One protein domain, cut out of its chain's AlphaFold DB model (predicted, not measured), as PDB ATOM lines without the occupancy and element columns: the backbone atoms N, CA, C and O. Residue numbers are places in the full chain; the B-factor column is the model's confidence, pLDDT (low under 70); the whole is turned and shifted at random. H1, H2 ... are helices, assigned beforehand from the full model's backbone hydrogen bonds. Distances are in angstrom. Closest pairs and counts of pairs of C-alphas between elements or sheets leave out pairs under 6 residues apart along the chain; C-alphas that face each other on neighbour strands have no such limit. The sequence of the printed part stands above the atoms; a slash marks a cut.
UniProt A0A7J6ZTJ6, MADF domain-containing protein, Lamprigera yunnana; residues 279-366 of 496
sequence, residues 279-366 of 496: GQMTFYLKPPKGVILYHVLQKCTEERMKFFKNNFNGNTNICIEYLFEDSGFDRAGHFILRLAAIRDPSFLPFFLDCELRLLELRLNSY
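AT A GLANCE: This is residues 279 to 366 of the 496 residues of the protein "MADF domain-containing protein" of Lamprigera yunnana (UniProt A0A7J6ZTJ6). H2 and H3 fold back on each other as a helical hairpin that opens away from its turn, and H1 crosses over H2, with its last residues reaching toward H3. Two long stretches with no named element, residues 279 to 293 and 310 to 327, lead into H1 and from H1 to H2. The printed part has 88 residues with three named helices, H1, H2 and H3 in chain order, and no named strand; the class is all helix. It is compact, with a radius of gyration of the C-alphas of 12.5 A, and rounded, spanning 34 by 31 by 27 A.

IN THESE COORDINATES: H2, residues 328 to 343, measures 22.8 A from first to last C-alpha and begins at C-alpha 328 (-31.868, -19.705, 17.915). H1, residues 294 to 309, measures 22.5 A and begins at C-alpha 294 (-27.623, -30.121, 10.546). H3, residues 348 to 363, measures 22.3 A and ends at C-alpha 363 (-23.145, -5.385, 27.735).

HOW THE PARTS SIT: H1 touches H2 with residues 297 to 304 alone, about perpendicular at 75 degrees; their closest C-alphas, of Thr 301 and Gly 333, are 4.3 A apart. H2 and H3 form a hairpin and run opposite ways at a shallow tilt of 25 degrees. They touch with residues 337 to 342 of H2 and 348 to 351 of H3 alone, the closest C-alphas being those of Ala 341 and Leu 348, 4.7 A apart. H1 and H3 are close but not clearly touching: the C-alphas of Phe 308 and Cys 354 are 5.9 A apart. In H1, H2 and H3 every O i to N i+4 pair is within hydrogen-bond range.

THE WHOLE: The two C-alphas farthest apart, of Gly 279 and Ser 346, are 34.8 A apart. The printed part has no cut. The link from H1 to H2 is long, with 18 residues, and that from H2 to H3 is tight, with 4. The mean pLDDT of the printed part is 83.0; residues 279 to 282 and 313 to 320 are under 70.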
ATOM      1  N   GLY A 279     -39.104 -10.924  21.589       43.53
ATOM      2  CA  GLY A 279     -37.670 -10.678  21.777       43.53
ATOM      3  C   GLY A 279     -37.301 -10.337  23.224       43.53
ATOM      4  O   GLY A 279     -37.720  -9.313  23.758       43.53
ATOM      5  N   GLN A 280     -36.531 -11.214  23.874       43.06
ATOM      6  CA  GLN A 280     -36.218 -11.140  25.304       43.06
ATOM      7  C   GLN A 280     -34.870 -11.831  25.588       43.06
ATOM      8  O   GLN A 280     -34.862 -13.046  25.802       43.06
ATOM      9  N   MET A 281     -33.766 -11.080  25.639       60.34
ATOM     10  CA  MET A 281     -32.394 -11.623  25.695       60.34
ATOM     11  C   MET A 281     -32.151 -12.583  26.872       60.34
ATOM     12  O   MET A 281     -32.676 -12.378  27.972       60.34
ATOM     13  N   THR A 282     -31.317 -13.613  26.681       60.41
ATOM     14  CA  THR A 282     -30.936 -14.543  27.755       60.41
ATOM     15  C   THR A 282     -29.466 -14.918  27.713       60.41
ATOM     16  O   THR A 282     -28.922 -15.225  26.658       60.41
ATOM     17  N   PHE A 283     -28.846 -15.002  28.889       72.00
ATOM     18  CA  PHE A 283     -27.558 -15.671  29.025       72.00
ATOM     19  C   PHE A 283     -27.709 -17.196  28.837       72.00
ATOM     20  O   PHE A 283     -28.780 -17.759  29.106       72.00
ATOM     21  N   TYR A 284     -26.635 -17.878  28.416       85.50
ATOM     22  CA  TYR A 284     -26.616 -19.281  27.952       85.50
ATOM     23  C   TYR A 284     -26.824 -20.358  29.050       85.50
ATOM     24  O   TYR A 284     -26.287 -21.465  28.991       85.50
ATOM     25  N   LEU A 285     -27.635 -20.051  30.060       80.19
ATOM     26  CA  LEU A 285     -28.017 -20.930  31.167       80.19
ATOM     27  C   LEU A 285     -28.935 -22.079  30.721       80.19
ATOM     28  O   LEU A 285     -28.901 -23.153  31.314       80.19
ATOM     29  N   LYS A 286     -29.738 -21.871  29.666       79.56
ATOM     30  CA  LYS A 286     -30.727 -22.844  29.169       79.56
ATOM     31  C   LYS A 286     -30.459 -23.265  27.718       79.56
ATOM     32  O   LYS A 286     -30.283 -22.375  26.875       79.56
ATOM     33  N   PRO A 287     -30.489 -24.578  27.404       81.19
ATOM     34  CA  PRO A 287     -30.273 -25.069  26.047       81.19
ATOM     35  C   PRO A 287     -31.377 -24.589  25.088       81.19
ATOM     36  O   PRO A 287     -32.532 -24.440  25.508       81.19
ATOM     37  N   PRO A 288     -31.056 -24.347  23.802       82.44
ATOM     38  CA  PRO A 288     -32.056 -24.010  22.794       82.44
ATOM     39  C   PRO A 288     -33.060 -25.160  22.614       82.44
ATOM     40  O   PRO A 288     -32.690 -26.334  22.610       82.44
ATOM     41  N   LYS A 289     -34.347 -24.824  22.455       79.12
ATOM     42  CA  LYS A 289     -35.446 -25.790  22.295       79.12
ATOM     43  C   LYS A 289     -35.999 -25.736  20.872       79.12
ATOM     44  O   LYS A 289     -36.550 -24.712  20.484       79.12
ATOM     45  N   GLY A 290     -35.908 -26.837  20.129       81.25
ATOM     46  CA  GLY A 290     -36.482 -26.979  18.786       81.25
ATOM     47  C   GLY A 290     -35.676 -27.936  17.906       81.25
ATOM     48  O   GLY A 290     -34.818 -28.659  18.407       81.25
ATOM     49  N   VAL A 291     -35.962 -27.952  16.601       82.75
ATOM     50  CA  VAL A 291     -35.300 -28.827  15.615       82.75
ATOM     51  C   VAL A 291     -34.552 -27.965  14.600       82.75
ATOM     52  O   VAL A 291     -35.176 -27.286  13.789       82.75
ATOM     53  N   ILE A 292     -33.220 -27.979  14.657       84.81
ATOM     54  CA  ILE A 292     -32.339 -27.235  13.743       84.81
ATOM     55  C   ILE A 292     -31.767 -28.216  12.712       84.81
ATOM     56  O   ILE A 292     -31.344 -29.316  13.065       84.81
ATOM     57  N   LEU A 293     -31.757 -27.830  11.432       88.81
ATOM     58  CA  LEU A 293     -31.171 -28.640  10.362       88.81
ATOM     59  C   LEU A 293     -29.644 -28.703  10.512       88.81
ATOM     60  O   LEU A 293     -29.006 -27.685  10.775       88.81
ATOM     61  N   TYR A 294     -29.050 -29.879  10.291       89.31
ATOM     62  CA  TYR A 294     -27.623 -30.121  10.546       89.31
ATOM     63  C   TYR A 294     -26.685 -29.116   9.850       89.31
ATOM     64  O   TYR A 294     -25.764 -28.610  10.480       89.31
ATOM     65  N   HIS A 295     -26.958 -28.747   8.593       89.44
ATOM     66  CA  HIS A 295     -26.139 -27.764   7.870       89.44
ATOM     67  C   HIS A 295     -26.222 -26.346   8.471       89.44
ATOM     68  O   HIS A 295     -25.245 -25.603   8.433       89.44
ATOM     69  N   VAL A 296     -27.364 -25.968   9.063       87.38
ATOM     70  CA  VAL A 296     -27.527 -24.682   9.768       87.38
ATOM     71  C   VAL A 296     -26.778 -24.716  11.098       87.38
ATOM     72  O   VAL A 296     -26.114 -23.746  11.450       87.38
ATOM     73  N   LEU A 297     -26.836 -25.853  11.799       89.62
ATOM     74  CA  LEU A 297     -26.113 -26.089  13.048       89.62
ATOM     75  C   LEU A 297     -24.592 -26.022  12.838       89.62
ATOM     76  O   LEU A 297     -23.900 -25.328  13.575       89.62
ATOM     77  N   GLN A 298     -24.086 -26.670  11.785       90.94
ATOM     78  CA  GLN A 298     -22.693 -26.555  11.358       90.94
ATOM     79  C   GLN A 298     -22.331 -25.091  11.062       90.94
ATOM     80  O   GLN A 298     -21.375 -24.570  11.636       90.94
ATOM     81  N   LYS A 299     -23.125 -24.400  10.231       88.88
ATOM     82  CA  LYS A 299     -22.853 -23.012   9.832       88.88
ATOM     83  C   LYS A 299     -22.828 -22.047  11.026       88.88
ATOM     84  O   LYS A 299     -21.897 -21.256  11.121       88.88
ATOM     85  N   CYS A 300     -23.766 -22.132  11.978       89.50
ATOM     86  CA  CYS A 300     -23.736 -21.249  13.154       89.50
ATOM     87  C   CYS A 300     -22.534 -21.514  14.078       89.50
ATOM     88  O   CYS A 300     -22.002 -20.584  14.682       89.50
ATOM     89  N   THR A 301     -22.059 -22.761  14.155       92.00
ATOM     90  CA  THR A 301     -20.831 -23.105  14.887       92.00
ATOM     91  C   THR A 301     -19.580 -22.594  14.166       92.00
ATOM     92  O   THR A 301     -18.687 -22.044  14.810       92.00
ATOM     93  N   GLU A 302     -19.516 -22.721  12.838       90.75
ATOM     94  CA  GLU A 302     -18.403 -22.220  12.025       90.75
ATOM     95  C   GLU A 302     -18.286 -20.692  12.056       90.75
ATOM     96  O   GLU A 302     -17.186 -20.180  12.256       90.75
ATOM     97  N   GLU A 303     -19.386 -19.953  11.894       88.19
ATOM     98  CA  GLU A 303     -19.369 -18.482  11.922       88.19
ATOM     99  C   GLU A 303     -18.941 -17.947  13.299       88.19
ATOM    100  O   GLU A 303     -18.093 -17.055  13.376       88.19
ATOM    101  N   ARG A 304     -19.418 -18.560  14.394       91.12
ATOM    102  CA  ARG A 304     -18.972 -18.231  15.761       91.12
ATOM    103  C   ARG A 304     -17.483 -18.521  15.969       91.12
ATOM    104  O   ARG A 304     -16.764 -17.697  16.527       91.12
ATOM    105  N   MET A 305     -16.996 -19.655  15.465       90.38
ATOM    106  CA  MET A 305     -15.577 -20.020  15.519       90.38
ATOM    107  C   MET A 305     -14.689 -19.065  14.700       90.38
ATOM    108  O   MET A 305     -13.589 -18.731  15.143       90.38
ATOM    109  N   LYS A 306     -15.147 -18.603  13.526       89.56
ATOM    110  CA  LYS A 306     -14.448 -17.583  12.718       89.56
ATOM    111  C   LYS A 306     -14.347 -16.269  13.491       89.56
ATOM    112  O   LYS A 306     -13.252 -15.740  13.640       89.56
ATOM    113  N   PHE A 307     -15.457 -15.796  14.055       87.06
ATOM    114  CA  PHE A 307     -15.513 -14.567  14.850       87.06
ATOM    115  C   PHE A 307     -14.544 -14.574  16.046       87.06
ATOM    116  O   PHE A 307     -13.777 -13.627  16.219       87.06
ATOM    117  N   PHE A 308     -14.501 -15.678  16.799       89.62
ATOM    118  CA  PHE A 308     -13.544 -15.870  17.896       89.62
ATOM    119  C   PHE A 308     -12.086 -15.861  17.409       89.62
ATOM    120  O   PHE A 308     -11.258 -15.119  17.935       89.62
ATOM    121  N   LYS A 309     -11.761 -16.621  16.352       87.50
ATOM    122  CA  LYS A 309     -10.399 -16.671  15.783       87.50
ATOM    123  C   LYS A 309      -9.924 -15.336  15.205       87.50
ATOM    124  O   LYS A 309      -8.731 -15.049  15.244       87.50
ATOM    125  N   ASN A 310     -10.841 -14.512  14.708       83.38
ATOM    126  CA  ASN A 310     -10.524 -13.219  14.105       83.38
ATOM    127  C   ASN A 310     -10.317 -12.105  15.153       83.38
ATOM    128  O   ASN A 310     -10.181 -10.938  14.783       83.38
ATOM    129  N   ASN A 311     -10.260 -12.445  16.450       71.69
ATOM    130  CA  ASN A 311     -10.106 -11.508  17.567       71.69
ATOM    131  C   ASN A 311     -11.133 -10.364  17.518       71.69
ATOM    132  O   ASN A 311     -10.779  -9.207  17.722       71.69
ATOM    133  N   PHE A 312     -12.398 -10.686  17.217       71.50
ATOM    134  CA  PHE A 312     -13.513  -9.726  17.163       71.50
ATOM    135  C   PHE A 312     -13.366  -8.624  16.085       71.50
ATOM    136  O   PHE A 312     -14.206  -7.731  15.994       71.50
ATOM    137  N   ASN A 313     -12.351  -8.701  15.212       62.31
ATOM    138  CA  ASN A 313     -12.140  -7.733  14.137       62.31
ATOM    139  C   ASN A 313     -13.170  -7.915  13.010       62.31
ATOM    140  O   ASN A 313     -13.161  -8.923  12.298       62.31
ATOM    141  N   GLY A 314     -13.989  -6.886  12.775       56.44
ATOM    142  CA  GLY A 314     -15.023  -6.853  11.728       56.44
ATOM    143  C   GLY A 314     -14.519  -6.904  10.276       56.44
ATOM    144  O   GLY A 314     -15.328  -6.926   9.355       56.44
ATOM    145  N   ASN A 315     -13.205  -6.979  10.041       51.41
ATOM    146  CA  ASN A 315     -12.576  -7.032   8.710       51.41
ATOM    147  C   ASN A 315     -12.740  -8.386   7.984       51.41
ATOM    148  O   ASN A 315     -11.961  -8.718   7.092       51.41
ATOM    149  N   THR A 316     -13.717  -9.206   8.373       52.75
ATOM    150  CA  THR A 316     -13.962 -10.524   7.777       52.75
ATOM    151  C   THR A 316     -15.444 -10.719   7.493       52.75
ATOM    152  O   THR A 316     -16.296 -10.204   8.211       52.75
ATOM    153  N   ASN A 317     -15.744 -11.446   6.414       56.09
ATOM    154  CA  ASN A 317     -17.083 -11.574   5.835       56.09
ATOM    155  C   ASN A 317     -17.962 -12.557   6.639       56.09
ATOM    156  O   ASN A 317     -18.323 -13.628   6.155       56.09
ATOM    157  N   ILE A 318     -18.202 -12.218   7.907       61.66
ATOM    158  CA  ILE A 318     -18.936 -13.015   8.893       61.66
ATOM    159  C   ILE A 318     -20.427 -12.722   8.758       61.66
ATOM    160  O   ILE A 318     -20.861 -11.569   8.780       61.66
ATOM    161  N   CYS A 319     -21.236 -13.772   8.664       59.91
ATOM    162  CA  CYS A 319     -22.678 -13.642   8.544       59.91
ATOM    163  C   CYS A 319     -23.308 -13.355   9.919       59.91
ATOM    164  O   CYS A 319     -23.619 -14.271  10.684       59.91
ATOM    165  N   ILE A 320     -23.502 -12.063  10.216       64.81
ATOM    166  CA  ILE A 320     -23.970 -11.514  11.507       64.81
ATOM    167  C   ILE A 320     -25.265 -12.186  12.014       64.81
ATOM    168  O   ILE A 320     -25.449 -12.326  13.221       64.81
ATOM    169  N   GLU A 321     -26.117 -12.688  11.113       70.75
ATOM    170  CA  GLU A 321     -27.323 -13.481  11.418       70.75
ATOM    171  C   GLU A 321     -27.086 -14.605  12.453       70.75
ATOM    172  O   GLU A 321     -27.921 -14.824  13.327       70.75
ATOM    173  N   TYR A 322     -25.935 -15.289  12.408       75.31
ATOM    174  CA  TYR A 322     -25.622 -16.402  13.322       75.31
ATOM    175  C   TYR A 322     -25.032 -15.961  14.675       75.31
ATOM    176  O   TYR A 322     -24.807 -16.801  15.546       75.31
ATOM    177  N   LEU A 323     -24.781 -14.659  14.850       78.62
ATOM    178  CA  LEU A 323     -24.255 -14.034  16.071       78.62
ATOM    179  C   LEU A 323     -25.242 -13.046  16.713       78.62
ATOM    180  O   LEU A 323     -24.959 -12.529  17.797       78.62
ATOM    181  N   PHE A 324     -26.384 -12.797  16.063       81.06
ATOM    182  CA  PHE A 324     -27.446 -11.941  16.578       81.06
ATOM    183  C   PHE A 324     -27.954 -12.468  17.926       81.06
ATOM    184  O   PHE A 324     -28.349 -13.632  18.036       81.06
ATOM    185  N   GLU A 325     -27.922 -11.613  18.946       78.62
ATOM    186  CA  GLU A 325     -28.059 -11.999  20.351       78.62
ATOM    187  C   GLU A 325     -29.351 -12.765  20.667       78.62
ATOM    188  O   GLU A 325     -30.453 -12.370  20.290       78.62
ATOM    189  N   ASP A 326     -29.189 -13.883  21.384       74.38
ATOM    190  CA  ASP A 326     -30.243 -14.790  21.858       74.38
ATOM    191  C   ASP A 326     -31.112 -15.407  20.746       74.38
ATOM    192  O   ASP A 326     -32.070 -16.138  21.022       74.38
ATOM    193  N   SER A 327     -30.736 -15.208  19.477       85.19
ATOM    194  CA  SER A 327     -31.306 -15.946  18.354       85.19
ATOM    195  C   SER A 327     -31.127 -17.455  18.545       85.19
ATOM    196  O   SER A 327     -30.197 -17.938  19.201       85.19
ATOM    197  N   GLY A 328     -31.998 -18.245  17.908       82.44
ATOM    198  CA  GLY A 328     -31.868 -19.705  17.915       82.44
ATOM    199  C   GLY A 328     -30.499 -20.187  17.415       82.44
ATOM    200  O   GLY A 328     -30.030 -21.235  17.857       82.44
ATOM    201  N   PHE A 329     -29.841 -19.405  16.552       86.50
ATOM    202  CA  PHE A 329     -28.529 -19.700  15.984       86.50
ATOM    203  C   PHE A 329     -27.365 -19.307  16.900       86.50
ATOM    204  O   PHE A 329     -26.469 -20.125  17.091       86.50
ATOM    205  N   ASP A 330     -27.405 -18.127  17.525       87.50
ATOM    206  CA  ASP A 330     -26.426 -17.676  18.529       87.50
ATOM    207  C   ASP A 330     -26.312 -18.696  19.671       87.50
ATOM    208  O   ASP A 330     -25.234 -19.210  19.992       87.50
ATOM    209  N   ARG A 331     -27.473 -19.097  20.200       88.25
ATOM    210  CA  ARG A 331     -27.591 -20.126  21.238       88.25
ATOM    211  C   ARG A 331     -27.110 -21.493  20.756       88.25
ATOM    212  O   ARG A 331     -26.434 -22.192  21.506       88.25
ATOM    213  N   ALA A 332     -27.456 -21.902  19.535       89.94
ATOM    214  CA  ALA A 332     -27.010 -23.181  18.989       89.94
ATOM    215  C   ALA A 332     -25.483 -23.219  18.813       89.94
ATOM    216  O   ALA A 332     -24.846 -24.164  19.274       89.94
ATOM    217  N   GLY A 333     -24.889 -22.161  18.253       91.88
ATOM    218  CA  GLY A 333     -23.443 -22.005  18.122       91.88
ATOM    219  C   GLY A 333     -22.728 -22.117  19.470       91.88
ATOM    220  O   GLY A 333     -21.813 -22.932  19.599       91.88
ATOM    221  N   HIS A 334     -23.192 -21.384  20.491       92.69
ATOM    222  CA  HIS A 334     -22.664 -21.489  21.857       92.69
ATOM    223  C   HIS A 334     -22.744 -22.923  22.404       92.69
ATOM    224  O   HIS A 334     -21.744 -23.482  22.854       92.69
ATOM    225  N   PHE A 335     -23.928 -23.547  22.368       92.56
ATOM    226  CA  PHE A 335     -24.128 -24.864  22.980       92.56
ATOM    227  C   PHE A 335     -23.366 -25.989  22.258       92.56
ATOM    228  O   PHE A 335     -22.934 -26.931  22.921       92.56
ATOM    229  N   ILE A 336     -23.117 -25.886  20.947       93.44
ATOM    230  CA  ILE A 336     -22.243 -26.830  20.232       93.44
ATOM    231  C   ILE A 336     -20.763 -26.603  20.567       93.44
ATOM    232  O   ILE A 336     -20.055 -27.578  20.823       93.44
ATOM    233  N   LEU A 337     -20.284 -25.354  20.654       93.81
ATOM    234  CA  LEU A 337     -18.910 -25.095  21.112       93.81
ATOM    235  C   LEU A 337     -18.692 -25.534  22.567       93.81
ATOM    236  O   LEU A 337     -17.633 -26.066  22.892       93.81
ATOM    237  N   ARG A 338     -19.716 -25.440  23.421       92.88
ATOM    238  CA  ARG A 338     -19.696 -25.998  24.780       92.88
ATOM    239  C   ARG A 338     -19.553 -27.527  24.790       92.88
ATOM    240  O   ARG A 338     -18.831 -28.050  25.634       92.88
ATOM    241  N   LEU A 339     -20.174 -28.250  23.851       92.69
ATOM    242  CA  LEU A 339     -19.941 -29.695  23.681       92.69
ATOM    243  C   LEU A 339     -18.523 -29.995  23.169       92.69
ATOM    244  O   LEU A 339     -17.907 -30.958  23.626       92.69
ATOM    245  N   ALA A 340     -17.978 -29.159  22.278       92.38
ATOM    246  CA  ALA A 340     -16.587 -29.275  21.839       92.38
ATOM    247  C   ALA A 340     -15.604 -29.073  23.008       92.38
ATOM    248  O   ALA A 340     -14.709 -29.893  23.183       92.38
ATOM    249  N   ALA A 341     -15.824 -28.073  23.868       93.50
ATOM    250  CA  ALA A 341     -14.998 -27.799  25.051       93.50
ATOM    251  C   ALA A 341     -15.097 -28.869  26.159       93.50
ATOM    252  O   ALA A 341     -14.182 -29.012  26.964       93.50
ATOM    253  N   ILE A 342     -16.185 -29.650  26.197       92.00
ATOM    254  CA  ILE A 342     -16.294 -30.846  27.053       92.00
ATOM    255  C   ILE A 342     -15.480 -32.017  26.474       92.00
ATOM    256  O   ILE A 342     -14.960 -32.837  27.227       92.00
ATOM    257  N   ARG A 343     -15.367 -32.112  25.141       94.56
ATOM    258  CA  ARG A 343     -14.610 -33.167  24.448       94.56
ATOM    259  C   ARG A 343     -13.108 -32.873  24.355       94.56
ATOM    260  O   ARG A 343     -12.321 -33.815  24.362       94.56
ATOM    261  N   ASP A 344     -12.732 -31.602  24.273       93.56
ATOM    262  CA  ASP A 344     -11.354 -31.114  24.265       93.56
ATOM    263  C   ASP A 344     -11.154 -30.063  25.375       93.56
ATOM    264  O   ASP A 344     -11.454 -28.880  25.180       93.56
ATOM    265  N   PRO A 345     -10.614 -30.467  26.541       93.19
ATOM    266  CA  PRO A 345     -10.314 -29.547  27.634       93.19
ATOM    267  C   PRO A 345      -9.276 -28.468  27.294       93.19
ATOM    268  O   PRO A 345      -9.224 -27.460  27.995       93.19
ATOM    269  N   SER A 346      -8.463 -28.633  26.239       94.50
ATOM    270  CA  SER A 346      -7.490 -27.612  25.816       94.50
ATOM    271  C   SER A 346      -8.147 -26.441  25.076       94.50
ATOM    272  O   SER A 346      -7.645 -25.319  25.120       94.50
ATOM    273  N   PHE A 347      -9.320 -26.670  24.477       94.31
ATOM    274  CA  PHE A 347     -10.145 -25.633  23.858       94.31
ATOM    275  C   PHE A 347     -10.935 -24.801  24.889       94.31
ATOM    276  O   PHE A 347     -11.267 -23.645  24.622       94.31
ATOM    277  N   LEU A 348     -11.213 -25.347  26.082       92.50
ATOM    278  CA  LEU A 348     -12.051 -24.697  27.100       92.50
ATOM    279  C   LEU A 348     -11.560 -23.296  27.539       92.50
ATOM    280  O   LEU A 348     -12.402 -22.399  27.589       92.50
ATOM    281  N   PRO A 349     -10.262 -23.037  27.813       94.81
ATOM    282  CA  PRO A 349      -9.802 -21.699  28.199       94.81
ATOM    283  C   PRO A 349     -10.007 -20.652  27.095       94.81
ATOM    284  O   PRO A 349     -10.489 -19.558  27.375       94.81
ATOM    285  N   PHE A 350      -9.712 -21.008  25.839       94.06
ATOM    286  CA  PHE A 350      -9.937 -20.143  24.675       94.06
ATOM    287  C   PHE A 350     -11.431 -19.858  24.466       94.06
ATOM    288  O   PHE A 350     -11.819 -18.717  24.225       94.06
ATOM    289  N   PHE A 351     -12.281 -20.882  24.599       93.81
ATOM    290  CA  PHE A 351     -13.732 -20.732  24.497       93.81
ATOM    291  C   PHE A 351     -14.291 -19.779  25.564       93.81
ATOM    292  O   PHE A 351     -15.098 -18.912  25.238       93.81
ATOM    293  N   LEU A 352     -13.840 -19.903  26.817       92.38
ATOM    294  CA  LEU A 352     -14.288 -19.039  27.912       92.38
ATOM    295  C   LEU A 352     -13.816 -17.589  27.742       92.38
ATOM    296  O   LEU A 352     -14.631 -16.685  27.889       92.38
ATOM    297  N   ASP A 353     -12.550 -17.359  27.382       92.50
ATOM    298  CA  ASP A 353     -12.028 -16.019  27.067       92.50
ATOM    299  C   ASP A 353     -12.820 -15.351  25.926       92.50
ATOM    300  O   ASP A 353     -13.224 -14.193  26.033       92.50
ATOM    301  N   CYS A 354     -13.139 -16.100  24.867       92.75
ATOM    302  CA  CYS A 354     -13.911 -15.574  23.745       92.75
ATOM    303  C   CYS A 354     -15.383 -15.282  24.092       92.75
ATOM    304  O   CYS A 354     -15.920 -14.256  23.672       92.75
ATOM    305  N   GLU A 355     -16.053 -16.146  24.861       91.75
ATOM    306  CA  GLU A 355     -17.434 -15.900  25.308       91.75
ATOM    307  C   GLU A 355     -17.516 -14.752  26.330       91.75
ATOM    308  O   GLU A 355     -18.487 -13.996  26.310       91.75
ATOM    309  N   LEU A 356     -16.494 -14.562  27.176       90.19
ATOM    310  CA  LEU A 356     -16.401 -13.414  28.087       90.19
ATOM    311  C   LEU A 356     -16.274 -12.094  27.316       90.19
ATOM    312  O   LEU A 356     -17.038 -11.169  27.581       90.19
ATOM    313  N   ARG A 357     -15.388 -12.022  26.315       88.81
ATOM    314  CA  ARG A 357     -15.242 -10.831  25.455       88.81
ATOM    315  C   ARG A 357     -16.492 -10.556  24.612       88.81
ATOM    316  O   ARG A 357     -16.864  -9.401  24.431       88.81
ATOM    317  N   LEU A 358     -17.181 -11.596  24.127       88.12
ATOM    318  CA  LEU A 358     -18.474 -11.438  23.447       88.12
ATOM    319  C   LEU A 358     -19.551 -10.880  24.393       88.12
ATOM    320  O   LEU A 358     -20.317 -10.007  23.990       88.12
ATOM    321  N   LEU A 359     -19.607 -11.357  25.641       88.12
ATOM    322  CA  LEU A 359     -20.519 -10.822  26.653       88.12
ATOM    323  C   LEU A 359     -20.194  -9.357  26.979       88.12
ATOM    324  O   LEU A 359     -21.105  -8.537  27.017       88.12
ATOM    325  N   GLU A 360     -18.919  -9.017  27.161       86.94
ATOM    326  CA  GLU A 360     -18.465  -7.643  27.414       86.94
ATOM    327  C   GLU A 360     -18.861  -6.695  26.269       86.94
ATOM    328  O   GLU A 360     -19.481  -5.663  26.515       86.94
ATOM    329  N   LEU A 361     -18.609  -7.078  25.011       85.44
ATOM    330  CA  LEU A 361     -19.020  -6.305  23.831       85.44
ATOM    331  C   LEU A 361     -20.541  -6.088  23.752       85.44
ATOM    332  O   LEU A 361     -20.981  -5.030  23.309       85.44
ATOM    333  N   ARG A 362     -21.343  -7.068  24.188       87.31
ATOM    334  CA  ARG A 362     -22.810  -6.959  24.241       87.31
ATOM    335  C   ARG A 362     -23.265  -6.025  25.357       87.31
ATOM    336  O   ARG A 362     -23.988  -5.072  25.078       87.31
ATOM    337  N   LEU A 363     -22.791  -6.229  26.587       86.25
ATOM    338  CA  LEU A 363     -23.145  -5.385  27.735       86.25
ATOM    339  C   LEU A 363     -22.713  -3.923  27.530       86.25
ATOM    340  O   LEU A 363     -23.485  -3.020  27.837       86.25
ATOM    341  N   ASN A 364     -21.554  -3.679  26.910       85.81
ATOM    342  CA  ASN A 364     -21.084  -2.333  26.551       85.81
ATOM    343  C   ASN A 364     -21.944  -1.632  25.473       85.81
ATOM    344  O   ASN A 364     -21.751  -0.444  25.226       85.81
ATOM    345  N   SER A 365     -22.878  -2.342  24.828       83.81
ATOM    346  CA  SER A 365     -23.848  -1.775  23.875       83.81
ATOM    347  C   SER A 365     -25.242  -1.534  24.475       83.81
ATOM    348  O   SER A 365     -26.113  -0.979  23.803       83.81
ATOM    349  N   TYR A 366     -25.481  -1.958  25.720       84.75
ATOM    350  CA  TYR A 366     -26.787  -1.840  26.367       84.75
ATOM    351  C   TYR A 366     -27.000  -0.457  26.998       84.75
ATOM    352  O   TYR A 366     -26.080   0.171  27.514       84.75
TER     353      TYR A 366